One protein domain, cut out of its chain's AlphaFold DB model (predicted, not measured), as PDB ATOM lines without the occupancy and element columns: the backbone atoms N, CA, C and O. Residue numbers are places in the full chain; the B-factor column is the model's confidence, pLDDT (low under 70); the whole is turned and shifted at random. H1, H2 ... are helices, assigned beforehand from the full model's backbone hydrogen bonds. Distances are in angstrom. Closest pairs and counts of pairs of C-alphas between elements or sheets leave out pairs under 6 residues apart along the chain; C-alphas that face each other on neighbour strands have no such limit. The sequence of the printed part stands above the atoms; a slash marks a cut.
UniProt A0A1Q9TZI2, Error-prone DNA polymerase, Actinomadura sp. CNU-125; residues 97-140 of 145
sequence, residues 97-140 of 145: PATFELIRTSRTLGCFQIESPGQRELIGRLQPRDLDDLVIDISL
ATOM      1  N   PRO A  97     309.148 386.948 286.717       95.88
ATOM      2  CA  PRO A  97     309.098 386.671 288.150       95.88
ATOM      3  C   PRO A  97     307.703 386.846 288.756       95.88
ATOM      4  O   PRO A  97     307.319 386.070 289.633       95.88
ATOM      5  N   ALA A  98     306.924 387.823 288.277       96.81
ATOM      6  CA  ALA A  98     305.587 388.102 288.799       96.81
ATOM      7  C   ALA A  98     304.612 386.941 288.527       96.81
ATOM      8  O   ALA A  98     303.807 386.581 289.391       96.81
ATOM      9  N   THR A  99     304.726 386.301 287.362       96.94
ATOM     10  CA  THR A  99     303.969 385.095 287.009       96.94
ATOM     11  C   THR A  99     304.276 383.944 287.970       96.94
ATOM     12  O   THR A  99     303.352 383.347 288.528       96.94
ATOM     13  N   PHE A 100     305.552 383.654 288.246       97.12
ATOM     14  CA  PHE A 100     305.922 382.576 289.175       97.12
ATOM     15  C   PHE A 100     305.626 382.918 290.639       97.12
ATOM     16  O   PHE A 100     305.298 382.034 291.431       97.12
ATOM     17  N   GLU A 101     305.679 384.190 291.034       96.94
ATOM     18  CA  GLU A 101     305.174 384.639 292.336       96.94
ATOM     19  C   GLU A 101     303.676 384.364 292.486       96.94
ATOM     20  O   GLU A 101     303.276 383.769 293.489       96.94
ATOM     21  N   LEU A 102     302.861 384.708 291.482       97.44
ATOM     22  CA  LEU A 102     301.427 384.409 291.478       97.44
ATOM     23  C   LEU A 102     301.172 382.902 291.589       97.44
ATOM     24  O   LEU A 102     300.379 382.483 292.438       97.44
ATOM     25  N   ILE A 103     301.851 382.088 290.776       97.69
ATOM     26  CA  ILE A 103     301.702 380.626 290.782       97.69
ATOM     27  C   ILE A 103     302.003 380.062 292.175       97.69
ATOM     28  O   ILE A 103     301.187 379.320 292.723       97.69
ATOM     29  N   ARG A 104     303.106 380.488 292.804       96.94
ATOM     30  CA  ARG A 104     303.525 380.039 294.144       96.94
ATOM     31  C   ARG A 104     302.553 380.391 295.270       96.94
ATOM     32  O   ARG A 104     302.594 379.754 296.323       96.94
ATOM     33  N   THR A 105     301.634 381.338 295.059       96.88
ATOM     34  CA  THR A 105     300.533 381.589 296.009       96.88
ATOM     35  C   THR A 105     299.458 380.494 296.012       96.88
ATOM     36  O   THR A 105     298.533 380.549 296.827       96.88
ATOM     37  N   SER A 106     299.513 379.539 295.075       96.00
ATOM     38  CA  SER A 106     298.476 378.526 294.821       96.00
ATOM     39  C   SER A 106     297.087 379.116 294.513       96.00
ATOM     40  O   SER A 106     296.068 378.416 294.593       96.00
ATOM     41  N   ARG A 107     296.998 380.408 294.154       96.19
ATOM     42  CA  ARG A 107     295.764 381.090 293.713       96.19
ATOM     43  C   ARG A 107     295.596 381.001 292.196       96.19
ATOM     44  O   ARG A 107     295.313 381.986 291.528       96.19
ATOM     45  N   THR A 108     295.746 379.796 291.667       96.25
ATOM     46  CA  THR A 108     295.795 379.485 290.232       96.25
ATOM     47  C   THR A 108     294.440 379.038 289.669       96.25
ATOM     48  O   THR A 108     294.370 378.292 288.695       96.25
ATOM     49  N   LEU A 109     293.331 379.453 290.291       95.38
ATOM     50  CA  LEU A 109     291.999 379.177 289.749       95.38
ATOM     51  C   LEU A 109     291.854 379.892 288.395       95.38
ATOM     52  O   LEU A 109     292.016 381.108 288.335       95.38
ATOM     53  N   GLY A 110     291.550 379.142 287.333       93.56
ATOM     54  CA  GLY A 110     291.505 379.659 285.961       93.56
ATOM     55  C   GLY A 110     292.849 379.625 285.221       93.56
ATOM     56  O   GLY A 110     292.904 380.006 284.053       93.56
ATOM     57  N   CYS A 111     293.925 379.147 285.852       95.12
ATOM     58  CA  CYS A 111     295.198 378.894 285.183       95.12
ATOM     59  C   CYS A 111     295.216 377.458 284.636       95.12
ATOM     60  O   CYS A 111     295.135 376.486 285.392       95.12
ATOM     61  N   PHE A 112     295.332 377.324 283.313       94.94
ATOM     62  CA  PHE A 112     295.283 376.036 282.619       94.94
ATOM     63  C   PHE A 112     296.283 375.018 283.188       94.94
ATOM     64  O   PHE A 112     297.420 375.361 283.495       94.94
ATOM     65  N   GLN A 113     295.837 373.765 283.328       94.00
ATOM     66  CA  GLN A 113     296.557 372.632 283.936       94.00
ATOM     67  C   GLN A 113     296.891 372.754 285.429       94.00
ATOM     68  O   GLN A 113     297.145 371.728 286.051       94.00
ATOM     69  N   ILE A 114     296.807 373.946 286.031       95.62
ATOM     70  CA  ILE A 114     297.206 374.187 287.425       95.62
ATOM     71  C   ILE A 114     296.098 374.666 288.363       95.62
ATOM     72  O   ILE A 114     296.360 375.157 289.457       95.62
ATOM     73  N   GLU A 115     294.842 374.469 287.974       95.25
ATOM     74  CA  GLU A 115     293.662 374.921 288.722       95.25
ATOM     75  C   GLU A 115     293.082 373.890 289.706       95.25
ATOM     76  O   GLU A 115     292.351 374.262 290.631       95.25
ATOM     77  N   SER A 116     293.372 372.595 289.520       93.75
ATOM     78  CA  SER A 116     292.741 371.531 290.312       93.75
ATOM     79  C   SER A 116     293.182 371.579 291.784       93.75
ATOM     80  O   SER A 116     294.318 371.969 292.064       93.75
ATOM     81  N   PRO A 117     292.335 371.166 292.751       93.94
ATOM     82  CA  PRO A 117     292.699 371.205 294.168       93.94
ATOM     83  C   PRO A 117     294.022 370.496 294.491       93.94
ATOM     84  O   PRO A 117     294.854 371.066 295.192       93.94
ATOM     85  N   GLY A 118     294.248 369.300 293.938       93.12
ATOM     86  CA  GLY A 118     295.486 368.553 294.176       93.12
ATOM     87  C   GLY A 118     296.710 369.177 293.498       93.12
ATOM     88  O   GLY A 118     297.777 369.222 294.102       93.12
ATOM     89  N   GLN A 119     296.560 369.745 292.295       94.38
ATOM     90  CA  GLN A 119     297.664 370.450 291.635       94.38
ATOM     91  C   GLN A 119     298.054 371.717 292.404       94.38
ATOM     92  O   GLN A 119     299.234 372.021 292.558       94.38
ATOM     93  N   ARG A 120     297.068 372.445 292.939       95.25
ATOM     94  CA  ARG A 120     297.283 373.639 293.768       95.25
ATOM     95  C   ARG A 120     298.006 373.322 295.071       95.25
ATOM     96  O   ARG A 120     298.836 374.117 295.516       95.25
ATOM     97  N   GLU A 121     297.697 372.175 295.671       94.62
ATOM     98  CA  GLU A 121     298.423 371.651 296.827       94.62
ATOM     99  C   GLU A 121     299.874 371.311 296.469       94.62
ATOM    100  O   GLU A 121     300.784 371.695 297.205       94.62
ATOM    101  N   LEU A 122     300.098 370.648 295.330       94.06
ATOM    102  CA  LEU A 122     301.437 370.299 294.858       94.06
ATOM    103  C   LEU A 122     302.297 371.548 294.619       94.06
ATOM    104  O   LEU A 122     303.386 371.636 295.177       94.06
ATOM    105  N   ILE A 123     301.763 372.550 293.919       96.25
ATOM    106  CA  ILE A 123     302.412 373.857 293.711       96.25
ATOM    107  C   ILE A 123     302.745 374.528 295.045       96.25
ATOM    108  O   ILE A 123     303.829 375.082 295.221       96.25
ATOM    109  N   GLY A 124     301.831 374.447 296.016       95.12
ATOM    110  CA  GLY A 124     302.046 374.992 297.355       95.12
ATOM    111  C   GLY A 124     303.251 374.364 298.057       95.12
ATOM    112  O   GLY A 124     303.967 375.060 298.773       95.12
ATOM    113  N   ARG A 125     303.506 373.072 297.818       94.88
ATOM    114  CA  ARG A 125     304.634 372.324 298.393       94.88
ATOM    115  C   ARG A 125     305.936 372.498 297.611       94.88
ATOM    116  O   ARG A 125     306.979 372.645 298.238       94.88
ATOM    117  N   LEU A 126     305.880 372.442 296.280       95.19
ATOM    118  CA  LEU A 126     307.063 372.444 295.411       95.19
ATOM    119  C   LEU A 126     307.567 373.853 295.091       95.19
ATOM    120  O   LEU A 126     308.764 374.026 294.885       95.19
ATOM    121  N   GLN A 127     306.694 374.863 295.169       96.81
ATOM    122  CA  GLN A 127     307.040 376.277 295.003       96.81
ATOM    123  C   GLN A 127     307.842 376.545 293.707       96.81
ATOM    124  O   GLN A 127     308.962 377.059 293.795       96.81
ATOM    125  N   PRO A 128     307.285 376.233 292.518       96.00
ATOM    126  CA  PRO A 128     308.004 376.318 291.246       96.00
ATOM    127  C   PRO A 128     308.515 377.739 290.979       96.00
ATOM    128  O   PRO A 128     307.791 378.717 291.188       96.00
ATOM    129  N   ARG A 129     309.772 377.860 290.545       96.00
ATOM    130  CA  ARG A 129     310.443 379.159 290.333       96.00
ATOM    131  C   ARG A 129     310.627 379.515 288.867       96.00
ATOM    132  O   ARG A 129     310.852 380.683 288.568       96.00
ATOM    133  N   ASP A 130     310.535 378.524 287.996       96.06
ATOM    134  CA  ASP A 130     310.686 378.662 286.559       96.06
ATOM    135  C   ASP A 130     309.773 377.670 285.819       96.06
ATOM    136  O   ASP A 130     308.985 376.921 286.410       96.06
ATOM    137  N   LEU A 131     309.834 377.723 284.489       95.12
ATOM    138  CA  LEU A 131     309.003 376.895 283.627       95.12
ATOM    139  C   LEU A 131     309.329 375.402 283.767       95.12
ATOM    140  O   LEU A 131     308.417 374.584 283.655       95.12
ATOM    141  N   ASP A 132     310.588 375.047 284.027       95.94
ATOM    142  CA  ASP A 132     311.012 373.651 284.141       95.94
ATOM    143  C   ASP A 132     310.445 373.021 285.419       95.94
ATOM    144  O   ASP A 132     309.882 371.924 285.360       95.94
ATOM    145  N   ASP A 133     310.478 373.747 286.544       95.44
ATOM    146  CA  ASP A 133     309.806 373.340 287.783       95.44
ATOM    147  C   ASP A 133     308.300 373.102 287.535       95.44
ATOM    148  O   ASP A 133     307.739 372.089 287.954       95.44
ATOM    149  N   LEU A 134     307.635 373.996 286.791       95.00
ATOM    150  CA  LEU A 134     306.205 373.871 286.488       95.00
ATOM    151  C   LEU A 134     305.891 372.665 285.582       95.00
ATOM    152  O   LEU A 134     304.879 371.983 285.769       95.00
ATOM    153  N   VAL A 135     306.755 372.380 284.605       94.81
ATOM    154  CA  VAL A 135     306.640 371.192 283.745       94.81
ATOM    155  C   VAL A 135     306.783 369.914 284.573       94.81
ATOM    156  O   VAL A 135     306.031 368.957 284.348       94.81
ATOM    157  N   ILE A 136     307.700 369.891 285.545       93.12
ATOM    158  CA  ILE A 136     307.869 368.773 286.480       93.12
ATOM    159  C   ILE A 136     306.609 368.604 287.336       93.12
ATOM    160  O   ILE A 136     306.070 367.497 287.387       93.12
ATOM    161  N   ASP A 137     306.084 369.681 287.927       92.81
ATOM    162  CA  ASP A 137     304.859 369.666 288.739       92.81
ATOM    163  C   ASP A 137     303.676 369.038 287.989       92.81
ATOM    164  O   ASP A 137     302.991 368.153 288.509       92.81
ATOM    165  N   ILE A 138     303.432 369.470 286.748       93.25
ATOM    166  CA  ILE A 138     302.338 368.954 285.907       93.25
ATOM    167  C   ILE A 138     302.595 367.497 285.496       93.25
ATOM    168  O   ILE A 138     301.665 366.701 285.339       93.25
ATOM    169  N   SER A 139     303.857 367.118 285.302       92.62
ATOM    170  CA  SER A 139     304.228 365.756 284.904       92.62
ATOM    171  C   SER A 139     304.094 364.753 286.049       92.62
ATOM    172  O   SER A 139     303.688 363.617 285.806       92.62
ATOM    173  N   LEU A 140     304.397 365.170 287.283       88.75
ATOM    174  CA  LEU A 140     304.246 364.357 288.491       88.75
ATOM    175  C   LEU A 140     302.781 364.185 288.897       88.75
ATOM    176  O   LEU A 140     302.414 363.153 289.457       88.75
TER     177      LEU A 140
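AT A GLANCE: This is residues 97 to 140 of the 145 residues of the protein "Error-prone DNA polymerase" of Actinomadura sp. CNU-125 (UniProt A0A1Q9TZI2). Three short helices stand at the corners of a rough triangle: H2 and H3 cross at a steep angle, and H1 meets H2 with its last residues while staying clear of H3. The long link from H1 to H2, residues 105 to 116, makes a wide loop beside the helices. The printed part has 44 residues with three named helices, H1, H2 and H3 along the chain, and no named strand; 28 residues are in the helices, and the class is all helix. The whole is compact, with a radius of gyration of the C-alphas of 8.9 A, and rounded, spanning 23 by 19 by 18 A.

IN THESE COORDINATES: H1 is residues 97 to 104, 10.5 A from first to last C-alpha, and begins with C-alpha 97 at (309.098, 386.671, 288.150). H2 is residues 117 to 126, 14.5 A long, with C-alpha 117 at (292.699, 371.205, 294.168). H3 is residues 131 to 140, 14.3 A long, and ends with C-alpha 140 at (304.246, 364.357, 288.491).

HOW THE PARTS SIT: H1 and H2 only just touch, with 3 pairs of C-alphas within 8 A; the closest C-alphas are those of Arg 104 and Gly 124, 6.2 A apart. They run opposite ways at a steep tilt of 59 degrees. H2 and H3 touch, and their closest C-alphas, those of Ile 123 and Asp 137, are 6.9 A apart. They run opposite ways at a steep tilt of 52 degrees. H1 and H3 are apart. In H1, H2 and H3 every O i to N i+4 pair is within hydrogen-bond range.

THE WHOLE: The two C-alphas farthest apart are those of Ala 98 and Leu 140, at 23.8 A. The printed part has no cut. The link from H1 to H2 is long, with 12 residues, and the link from H2 to H3 is tight, with 4. The mean pLDDT of the printed part is 95.2, and no printed residue is under 70 in this model.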